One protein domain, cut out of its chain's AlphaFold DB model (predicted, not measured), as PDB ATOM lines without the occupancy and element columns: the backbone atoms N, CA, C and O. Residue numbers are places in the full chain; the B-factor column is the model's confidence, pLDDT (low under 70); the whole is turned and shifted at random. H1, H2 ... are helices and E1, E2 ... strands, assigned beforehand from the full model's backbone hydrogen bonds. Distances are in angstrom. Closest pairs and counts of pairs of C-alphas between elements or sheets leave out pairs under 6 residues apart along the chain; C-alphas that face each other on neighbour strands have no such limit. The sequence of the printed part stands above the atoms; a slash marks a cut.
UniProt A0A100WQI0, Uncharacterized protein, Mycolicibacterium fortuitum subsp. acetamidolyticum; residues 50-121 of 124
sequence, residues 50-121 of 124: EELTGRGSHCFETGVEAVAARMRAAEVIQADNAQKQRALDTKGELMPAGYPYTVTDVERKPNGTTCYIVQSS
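What this domain is: This is residues 50 to 121 of the 124 residues of an uncharacterized protein of Mycolicibacterium fortuitum subsp. acetamidolyticum (UniProt A0A100WQI0). A narrow sheet of three strands has one long helix, H1, packed over one face and running along the strands, two layers in a rod-like outline. E3 is the middle strand, with E1 beside one part of it and E2 beside another. The printed part has 72 residues, with the named elements E1, H1, E2, E3 along the chain; the sheet order is E1, E3, E2, all antiparallel, and the class is mixed. The whole is loose, with a radius of gyration of the C-alphas of 14.0 A and spans of 46 by 19 by 17 A.

Where its parts are: E3 is residues 114 to 120, 20.5 A long, ending at C-alpha 120 (-14.979, 15.759, -23.701). E1 is residues 56 to 60, beginning at C-alpha 56 (-12.952, 20.399, -32.112), and E2 is residues 101 to 103. H1 is residues 63 to 91, 41.4 A long, ending at C-alpha 91 (-11.549, -4.151, -14.879).

How they stand to each other: E1 and E3 are antiparallel, with N 58 and O 116 within hydrogen-bond range at 2.8 A. The hairpin E2 and E3 has N 102 and O 119 at 2.8 A. The pairing is staggered: E3 pairs with E1 over residues 114 to 118 and with E2 over 118 to 120. Residues 107 to 108 pair with 114 to 115 of E3, antiparallel. H1 is on the sheet at a height of 7.9 A, over E3 and E2; its line and that of E3 stand at 2 degrees on the local plane. The closest C-alphas of H1 and E2 are those of Ala 74 and Val 103, 5.8 A apart. E1, H1 and E2 form a split strand-helix-strand unit, two strands running the same way with E3 between them, and its crossover is right-handed. In H1, 24 of 25 O i to N i+4 pairs are within hydrogen-bond range.

The domain as a whole: The C-alphas farthest apart, those of Lys 91 and Asn 111, are 46.6 A apart. The printed part has no cut and no long link; no printed residue is under 70 in pLDDT.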
ATOM      1  N   GLU A  50     -13.026   9.718 -39.114       96.12
ATOM      2  CA  GLU A  50     -11.944  10.188 -38.254       96.12
ATOM      3  C   GLU A  50     -11.810  11.719 -38.285       96.12
ATOM      4  O   GLU A  50     -11.503  12.333 -37.261       96.12
ATOM      5  N   GLU A  51     -12.093  12.351 -39.432       96.25
ATOM      6  CA  GLU A  51     -12.131  13.812 -39.567       96.25
ATOM      7  C   GLU A  51     -13.396  14.427 -38.957       96.25
ATOM      8  O   GLU A  51     -13.380  15.602 -38.590       96.25
ATOM      9  N   LEU A  52     -14.483  13.661 -38.845       97.06
ATOM     10  CA  LEU A  52     -15.772  14.106 -38.301       97.06
ATOM     11  C   LEU A  52     -15.913  13.858 -36.790       97.06
ATOM     12  O   LEU A  52     -16.760  14.482 -36.149       97.06
ATOM     13  N   THR A  53     -15.110  12.952 -36.228       97.12
ATOM     14  CA  THR A  53     -15.081  12.620 -34.792       97.12
ATOM     15  C   THR A  53     -13.875  13.206 -34.058       97.12
ATOM     16  O   THR A  53     -13.747  13.026 -32.846       97.12
ATOM     17  N   GLY A  54     -12.953  13.861 -34.772       94.25
ATOM     18  CA  GLY A  54     -11.808  14.538 -34.169       94.25
ATOM     19  C   GLY A  54     -12.255  15.606 -33.167       94.25
ATOM     20  O   GLY A  54     -13.273  16.249 -33.347       94.25
ATOM     21  N   ARG A  55     -11.514  15.822 -32.078       93.69
ATOM     22  CA  ARG A  55     -11.891  16.852 -31.096       93.69
ATOM     23  C   ARG A  55     -11.834  18.243 -31.740       93.69
ATOM     24  O   ARG A  55     -10.796  18.617 -32.281       93.69
ATOM     25  N   GLY A  56     -12.895  19.034 -31.593       93.44
ATOM     26  CA  GLY A  56     -12.952  20.399 -32.112       93.44
ATOM     27  C   GLY A  56     -14.266  20.735 -32.808       93.44
ATOM     28  O   GLY A  56     -15.261  20.029 -32.674       93.44
ATOM     29  N   SER A  57     -14.267  21.870 -33.508       94.88
ATOM     30  CA  SER A  57     -15.415  22.347 -34.281       94.88
ATOM     31  C   SER A  57     -15.374  21.788 -35.699       94.88
ATOM     32  O   SER A  57     -14.368  21.937 -36.388       94.88
ATOM     33  N   HIS A  58     -16.504  21.256 -36.151       96.31
ATOM     34  CA  HIS A  58     -16.721  20.744 -37.501       96.31
ATOM     35  C   HIS A  58     -17.757  21.616 -38.184       96.31
ATOM     36  O   HIS A  58     -18.900  21.675 -37.729       96.31
ATOM     37  N   CYS A  59     -17.355  22.333 -39.229       96.94
ATOM     38  CA  CYS A  59     -18.190  23.330 -39.886       96.94
ATOM     39  C   CYS A  59     -18.483  22.942 -41.329       96.94
ATOM     40  O   CYS A  59     -17.610  22.469 -42.049       96.94
ATOM     41  N   PHE A  60     -19.711  23.208 -41.752       97.12
ATOM     42  CA  PHE A  60     -20.242  22.829 -43.051       97.12
ATOM     43  C   PHE A  60     -20.891  24.038 -43.714       97.12
ATOM     44  O   PHE A  60     -21.300  25.005 -43.056       97.12
ATOM     45  N   GLU A  61     -20.980  23.961 -45.035       95.00
ATOM     46  CA  GLU A  61     -21.619  24.977 -45.865       95.00
ATOM     47  C   GLU A  61     -23.124  25.041 -45.582       95.00
ATOM     48  O   GLU A  61     -23.696  26.123 -45.429       95.00
ATOM     49  N   THR A  62     -23.764  23.878 -45.426       94.81
ATOM     50  CA  THR A  62     -25.208  23.776 -45.201       94.81
ATOM     51  C   THR A  62     -25.562  23.117 -43.869       94.81
ATOM     52  O   THR A  62     -24.817  22.312 -43.310       94.81
ATOM     53  N   GLY A  63     -26.760  23.425 -43.362       95.25
ATOM     54  CA  GLY A  63     -27.285  22.770 -42.161       95.25
ATOM     55  C   GLY A  63     -27.601  21.288 -42.369       95.25
ATOM     56  O   GLY A  63     -27.450  20.503 -41.439       95.25
ATOM     57  N   VAL A  64     -27.988  20.890 -43.585       97.38
ATOM     58  CA  VAL A  64     -28.256  19.480 -43.916       97.38
ATOM     59  C   VAL A  64     -26.969  18.663 -43.841       97.38
ATOM     60  O   VAL A  64     -26.962  17.613 -43.202       97.38
ATOM     61  N   GLU A  65     -25.871  19.165 -44.416       97.38
ATOM     62  CA  GLU A  65     -24.561  18.518 -44.300       97.38
ATOM     63  C   GLU A  65     -24.114  18.429 -42.837       97.38
ATOM     64  O   GLU A  65     -23.707  17.360 -42.389       97.38
ATOM     65  N   ALA A  66     -24.263  19.512 -42.068       97.62
ATOM     66  CA  ALA A  66     -23.883  19.523 -40.658       97.62
ATOM     67  C   ALA A  66     -24.666  18.503 -39.818       97.62
ATOM     68  O   ALA A  66     -24.083  17.824 -38.975       97.62
ATOM     69  N   VAL A  67     -25.976  18.366 -40.046       98.38
ATOM     70  CA  VAL A  67     -26.803  17.376 -39.343       98.38
ATOM     71  C   VAL A  67     -26.420  15.957 -39.755       98.38
ATOM     72  O   VAL A  67     -26.249  15.107 -38.884       98.38
ATOM     73  N   ALA A  68     -26.238  15.695 -41.051       98.31
ATOM     74  CA  ALA A  68     -25.827  14.379 -41.534       98.31
ATOM     75  C   ALA A  68     -24.464  13.962 -40.953       98.31
ATOM     76  O   ALA A  68     -24.335  12.868 -40.403       98.31
ATOM     77  N   ALA A  69     -23.479  14.862 -40.986       98.31
ATOM     78  CA  ALA A  69     -22.164  14.648 -40.394       98.31
ATOM     79  C   ALA A  69     -22.238  14.414 -38.878       98.31
ATOM     80  O   ALA A  69     -21.667  13.447 -38.374       98.31
ATOM     81  N   ARG A  70     -23.008  15.243 -38.158       98.38
ATOM     82  CA  ARG A  70     -23.222  15.097 -36.711       98.38
ATOM     83  C   ARG A  70     -23.783  13.725 -36.367       98.38
ATOM     84  O   ARG A  70     -23.326  13.121 -35.406       98.38
ATOM     85  N   MET A  71     -24.777  13.241 -37.111       98.31
ATOM     86  CA  MET A  71     -25.393  11.940 -36.837       98.31
ATOM     87  C   MET A  71     -24.387  10.798 -37.011       98.31
ATOM     88  O   MET A  71     -24.303   9.942 -36.134       98.31
ATOM     89  N   ARG A  72     -23.566  10.836 -38.071       98.31
ATOM     90  CA  ARG A  72     -22.470   9.873 -38.270       98.31
ATOM     91  C   ARG A  72     -21.458   9.926 -37.120       98.31
ATOM     92  O   ARG A  72     -21.106   8.894 -36.558       98.31
ATOM     93  N   ALA A  73     -21.013  11.128 -36.750       98.12
ATOM     94  CA  ALA A  73     -20.043  11.318 -35.676       98.12
ATOM     95  C   ALA A  73     -20.591  10.848 -34.318       98.12
ATOM     96  O   ALA A  73     -19.889  10.181 -33.560       98.12
ATOM     97  N   ALA A  74     -21.856  11.161 -34.024       98.06
ATOM     98  CA  ALA A  74     -22.516  10.781 -32.782       98.06
ATOM     99  C   ALA A  74     -22.637   9.261 -32.640       98.06
ATOM    100  O   ALA A  74     -22.371   8.747 -31.557       98.06
ATOM    101  N   GLU A  75     -22.984   8.545 -33.711       98.12
ATOM    102  CA  GLU A  75     -23.068   7.082 -33.697       98.12
ATOM    103  C   GLU A  75     -21.721   6.444 -33.323       98.12
ATOM    104  O   GLU A  75     -21.648   5.631 -32.398       98.12
ATOM    105  N   VAL A  76     -20.637   6.870 -33.976       97.88
ATOM    106  CA  VAL A  76     -19.296   6.329 -33.711       97.88
ATOM    107  C   VAL A  76     -18.804   6.689 -32.313       97.88
ATOM    108  O   VAL A  76     -18.310   5.821 -31.595       97.88
ATOM    109  N   ILE A  77     -18.988   7.939 -31.882       96.94
ATOM    110  CA  ILE A  77     -18.581   8.379 -30.542       96.94
ATOM    111  C   ILE A  77     -19.371   7.646 -29.451       96.94
ATOM    112  O   ILE A  77     -18.802   7.265 -28.429       96.94
ATOM    113  N   GLN A  78     -20.669   7.402 -29.650       96.38
ATOM    114  CA  GLN A  78     -21.469   6.613 -28.711       96.38
ATOM    115  C   GLN A  78     -20.971   5.167 -28.619       96.38
ATOM    116  O   GLN A  78     -20.840   4.641 -27.510       96.38
ATOM    117  N   ALA A  79     -20.657   4.542 -29.756       97.06
ATOM    118  CA  ALA A  79     -20.116   3.188 -29.790       97.06
ATOM    119  C   ALA A  79     -18.752   3.091 -29.082       97.06
ATOM    120  O   ALA A  79     -18.568   2.195 -28.251       97.06
ATOM    121  N   ASP A  80     -17.839   4.032 -29.344       95.88
ATOM    122  CA  ASP A  80     -16.513   4.093 -28.716       95.88
ATOM    123  C   ASP A  80     -16.611   4.312 -27.200       95.88
ATOM    124  O   ASP A  80     -16.059   3.540 -26.411       95.88
ATOM    125  N   ASN A  81     -17.419   5.286 -26.764       95.44
ATOM    126  CA  ASN A  81     -17.677   5.524 -25.344       95.44
ATOM    127  C   ASN A  81     -18.225   4.268 -24.648       95.44
ATOM    128  O   ASN A  81     -17.763   3.909 -23.565       95.44
ATOM    129  N   ALA A  82     -19.189   3.575 -25.265       96.00
ATOM    130  CA  ALA A  82     -19.780   2.363 -24.703       96.00
ATOM    131  C   ALA A  82     -18.786   1.193 -24.667       96.00
ATOM    132  O   ALA A  82     -18.770   0.411 -23.714       96.00
ATOM    133  N   GLN A  83     -17.945   1.038 -25.694       96.25
ATOM    134  CA  GLN A  83     -16.869   0.048 -25.695       96.25
ATOM    135  C   GLN A  83     -15.874   0.323 -24.568       96.25
ATOM    136  O   GLN A  83     -15.523  -0.595 -23.823       96.25
ATOM    137  N   LYS A  84     -15.465   1.581 -24.405       94.38
ATOM    138  CA  LYS A  84     -14.531   1.982 -23.360       94.38
ATOM    139  C   LYS A  84     -15.113   1.786 -21.966       94.38
ATOM    140  O   LYS A  84     -14.435   1.213 -21.120       94.38
ATOM    141  N   GLN A  85     -16.366   2.181 -21.749       94.62
ATOM    142  CA  GLN A  85     -17.059   1.953 -20.482       94.62
ATOM    143  C   GLN A  85     -17.083   0.462 -20.134       94.62
ATOM    144  O   GLN A  85     -16.615   0.084 -19.069       94.62
ATOM    145  N   ARG A  86     -17.496  -0.407 -21.067       96.50
ATOM    146  CA  ARG A  86     -17.510  -1.865 -20.846       96.50
ATOM    147  C   ARG A  86     -16.131  -2.430 -20.501       96.50
ATOM    148  O   ARG A  86     -16.016  -3.302 -19.639       96.50
ATOM    149  N   ALA A  87     -15.084  -1.950 -21.170       95.62
ATOM    150  CA  ALA A  87     -13.713  -2.377 -20.902       95.62
ATOM    151  C   ALA A  87     -13.232  -1.962 -19.501       95.62
ATOM    152  O   ALA A  87     -12.495  -2.719 -18.871       95.62
ATOM    153  N   LEU A  88     -13.646  -0.789 -19.019       94.81
ATOM    154  CA  LEU A  88     -13.314  -0.292 -17.683       94.81
ATOM    155  C   LEU A  88     -14.140  -0.988 -16.598       94.81
ATOM    156  O   LEU A  88     -13.569  -1.435 -15.607       94.81
ATOM    157  N   ASP A  89     -15.436  -1.203 -16.834       95.06
ATOM    158  CA  ASP A  89     -16.321  -1.940 -15.926       95.06
ATOM    159  C   ASP A  89     -15.807  -3.362 -15.682       95.06
ATOM    160  O   ASP A  89     -15.757  -3.829 -14.547       95.06
ATOM    161  N   THR A  90     -15.341  -4.031 -16.743       96.00
ATOM    162  CA  THR A  90     -14.749  -5.377 -16.654       96.00
ATOM    163  C   THR A  90     -13.503  -5.403 -15.760       96.00
ATOM    164  O   THR A  90     -13.213  -6.419 -15.132       96.00
ATOM    165  N   LYS A  91     -12.762  -4.294 -15.694       95.44
ATOM    166  CA  LYS A  91     -11.549  -4.151 -14.879       95.44
ATOM    167  C   LYS A  91     -11.816  -3.559 -13.492       95.44
ATOM    168  O   LYS A  91     -10.902  -3.534 -12.674       95.44
ATOM    169  N   GLY A  92     -13.034  -3.081 -13.221       95.25
ATOM    170  CA  GLY A  92     -13.344  -2.301 -12.020       95.25
ATOM    171  C   GLY A  92     -12.647  -0.934 -11.985       95.25
ATOM    172  O   GLY A  92     -12.394  -0.401 -10.907       95.25
ATOM    173  N   GLU A  93     -12.298  -0.379 -13.148       94.38
ATOM    174  CA  GLU A  93     -11.633   0.919 -13.280       94.38
ATOM    175  C   GLU A  93     -12.653   2.042 -13.515       94.38
ATOM    176  O   GLU A  93     -13.705   1.845 -14.121       94.38
ATOM    177  N   LEU A  94     -12.329   3.253 -13.057       90.25
ATOM    178  CA  LEU A  94     -13.144   4.441 -13.319       90.25
ATOM    179  C   LEU A  94     -12.881   5.000 -14.726       90.25
ATOM    180  O   LEU A  94     -11.786   4.861 -15.274       90.25
ATOM    181  N   MET A  95     -13.874   5.701 -15.286       89.38
ATOM    182  CA  MET A  95     -13.714   6.446 -16.540       89.38
ATOM    183  C   MET A  95     -12.590   7.490 -16.404       89.38
ATOM    184  O   MET A  95     -12.612   8.284 -15.461       89.38
ATOM    185  N   PRO A  96     -11.605   7.523 -17.322       88.88
ATOM    186  CA  PRO A  96     -10.533   8.507 -17.267       88.88
ATOM    187  C   PRO A  96     -11.045   9.929 -17.513       88.88
ATOM    188  O   PRO A  96     -12.032  10.151 -18.219       88.88
ATOM    189  N   ALA A  97     -10.303  10.907 -16.991       87.06
ATOM    190  CA  ALA A  97     -10.553  12.318 -17.259       87.06
ATOM    191  C   ALA A  97     -10.544  12.611 -18.770       87.06
ATOM    192  O   ALA A  97      -9.749  12.056 -19.533       87.06
ATOM    193  N   GLY A  98     -11.442  13.497 -19.205       85.50
ATOM    194  CA  GLY A  98     -11.606  13.821 -20.622       85.50
ATOM    195  C   GLY A  98     -12.449  12.814 -21.415       85.50
ATOM    196  O   GLY A  98     -12.486  12.918 -22.638       85.50
ATOM    197  N   TYR A  99     -13.132  11.886 -20.741       87.69
ATOM    198  CA  TYR A  99     -14.187  11.033 -21.292       87.69
ATOM    199  C   TYR A  99     -15.476  11.174 -20.456       87.69
ATOM    200  O   TYR A  99     -15.401  11.612 -19.306       87.69
ATOM    201  N   PRO A 100     -16.650  10.797 -20.996       92.06
ATOM    202  CA  PRO A 100     -16.895  10.418 -22.392       92.06
ATOM    203  C   PRO A 100     -16.740  11.603 -23.355       92.06
ATOM    204  O   PRO A 100     -16.658  12.756 -22.931       92.06
ATOM    205  N   TYR A 101     -16.671  11.319 -24.653       94.19
ATOM    206  CA  TYR A 101     -16.821  12.348 -25.681       94.19
ATOM    207  C   TYR A 101     -18.295  12.613 -25.979       94.19
ATOM    208  O   TYR A 101     -19.125  11.708 -25.912       94.19
ATOM    209  N   THR A 102     -18.621  13.842 -26.348       95.38
ATOM    210  CA  THR A 102     -19.955  14.263 -26.768       95.38
ATOM    211  C   THR A 102     -19.878  15.042 -28.065       95.38
ATOM    212  O   THR A 102     -18.870  15.681 -28.372       95.38
ATOM    213  N   VAL A 103     -20.971  14.972 -28.821       96.75
ATOM    214  CA  VAL A 103     -21.191  15.764 -30.029       96.75
ATOM    215  C   VAL A 103     -22.304  16.755 -29.719       96.75
ATOM    216  O   VAL A 103     -23.407  16.337 -29.364       96.75
ATOM    217  N   THR A 104     -22.017  18.053 -29.796       96.69
ATOM    218  CA  THR A 104     -23.013  19.096 -29.521       96.69
ATOM    219  C   THR A 104     -24.090  19.131 -30.595       96.69
ATOM    220  O   THR A 104     -23.970  18.521 -31.662       96.69
ATOM    221  N   ASP A 105     -25.148  19.893 -30.343       97.44
ATOM    222  CA  ASP A 105     -26.105  20.231 -31.387       97.44
ATOM    223  C   ASP A 105     -25.466  21.068 -32.496       97.44
ATOM    224  O   ASP A 105     -24.390  21.658 -32.346       97.44
ATOM    225  N   VAL A 106     -26.141  21.049 -33.643       97.56
ATOM    226  CA  VAL A 106     -25.760  21.830 -34.809       97.56
ATOM    227  C   VAL A 106     -26.192  23.276 -34.602       97.56
ATOM    228  O   VAL A 106     -27.376  23.560 -34.427       97.56
ATOM    229  N   GLU A 107     -25.245  24.198 -34.709       96.88
ATOM    230  CA  GLU A 107     -25.481  25.627 -34.561       96.88
ATOM    231  C   GLU A 107     -25.011  26.397 -35.793       96.88
ATOM    232  O   GLU A 107     -23.892  26.215 -36.282       96.88
ATOM    233  N   ARG A 108     -25.842  27.329 -36.269       95.00
ATOM    234  CA  ARG A 108     -25.417  28.312 -37.268       95.00
ATOM    235  C   ARG A 108     -24.590  29.405 -36.592       95.00
ATOM    236  O   ARG A 108     -25.048  30.044 -35.648       95.00
ATOM    237  N   LYS A 109     -23.381  29.634 -37.095       91.81
ATOM    238  CA  LYS A 109     -22.453  30.658 -36.609       91.81
ATOM    239  C   LYS A 109     -22.669  31.996 -37.343       91.81
ATOM    240  O   LYS A 109     -23.236  32.008 -38.439       91.81
ATOM    241  N   PRO A 110     -22.222  33.137 -36.774       88.25
ATOM    242  CA  PRO A 110     -22.446  34.467 -37.362       88.25
ATOM    243  C   PRO A 110     -21.859  34.664 -38.765       88.25
ATOM    244  O   PRO A 110     -22.354  35.475 -39.537       88.25
ATOM    245  N   ASN A 111     -20.824  33.903 -39.112       85.00
ATOM    246  CA  ASN A 111     -20.198  33.886 -40.435       85.00
ATOM    247  C   ASN A 111     -20.974  33.049 -41.478       85.00
ATOM    248  O   ASN A 111     -20.462  32.808 -42.565       85.00
ATOM    249  N   GLY A 112     -22.176  32.563 -41.147       87.50
ATOM    250  CA  GLY A 112     -23.052  31.811 -42.051       87.50
ATOM    251  C   GLY A 112     -22.809  30.299 -42.084       87.50
ATOM    252  O   GLY A 112     -23.683  29.566 -42.551       87.50
ATOM    253  N   THR A 113     -21.687  29.814 -41.544       93.12
ATOM    254  CA  THR A 113     -21.374  28.378 -41.490       93.12
ATOM    255  C   THR A 113     -22.206  27.676 -40.429       93.12
ATOM    256  O   THR A 113     -22.616  28.283 -39.439       93.12
ATOM    257  N   THR A 114     -22.436  26.382 -40.605       96.88
ATOM    258  CA  THR A 114     -23.207  25.583 -39.650       96.88
ATOM    259  C   THR A 114     -22.309  24.508 -39.056       96.88
ATOM    260  O   THR A 114     -21.695  23.763 -39.812       96.88
ATOM    261  N   CYS A 115     -22.173  24.459 -37.729       97.12
ATOM    262  CA  CYS A 115     -21.146  23.651 -37.073       97.12
ATOM    263  C   CYS A 115     -21.690  22.825 -35.904       97.12
ATOM    264  O   CYS A 115     -22.617  23.257 -35.224       97.12
ATOM    265  N   TYR A 116     -21.055  21.689 -35.624       97.56
ATOM    266  CA  TYR A 116     -21.141  20.994 -34.336       97.56
ATOM    267  C   TYR A 116     -19.743  20.888 -33.716       97.56
ATOM    268  O   TYR A 116     -18.737  21.098 -34.396       97.56
ATOM    269  N   ILE A 117     -19.667  20.573 -32.425       96.69
ATOM    270  CA  ILE A 117     -18.407  20.423 -31.696       96.69
ATOM    271  C   ILE A 117     -18.318  19.012 -31.122       96.69
ATOM    272  O   ILE A 117     -19.269  18.528 -30.509       96.69
ATOM    273  N   VAL A 118     -17.161  18.374 -31.287       96.50
ATOM    274  CA  VAL A 118     -16.784  17.180 -30.528       96.50
ATOM    275  C   VAL A 118     -15.911  17.599 -29.357       96.50
ATOM    276  O   VAL A 118     -14.828  18.166 -29.534       96.50
ATOM    277  N   GLN A 119     -16.361  17.302 -28.145       94.56
ATOM    278  CA  GLN A 119     -15.662  17.670 -26.918       94.56
ATOM    279  C   GLN A 119     -15.743  16.567 -25.871       94.56
ATOM    280  O   GLN A 119     -16.551  15.654 -25.964       94.56
ATOM    281  N   SER A 120     -14.880  16.634 -24.865       92.12
ATOM    282  CA  SER A 120     -14.979  15.759 -23.701       92.12
ATOM    283  C   SER A 120     -15.972  16.315 -22.687       92.12
ATOM    284  O   SER A 120     -15.901  17.503 -22.371       92.12
ATOM    285  N   SER A 121     -16.799  15.458 -22.090       78.00
ATOM    286  CA  SER A 121     -17.786  15.827 -21.063       78.00
ATOM    287  C   SER A 121     -17.189  16.391 -19.771       78.00
ATOM    288  O   SER A 121     -17.917  16.950 -18.968       78.00
TER     289      SER A 121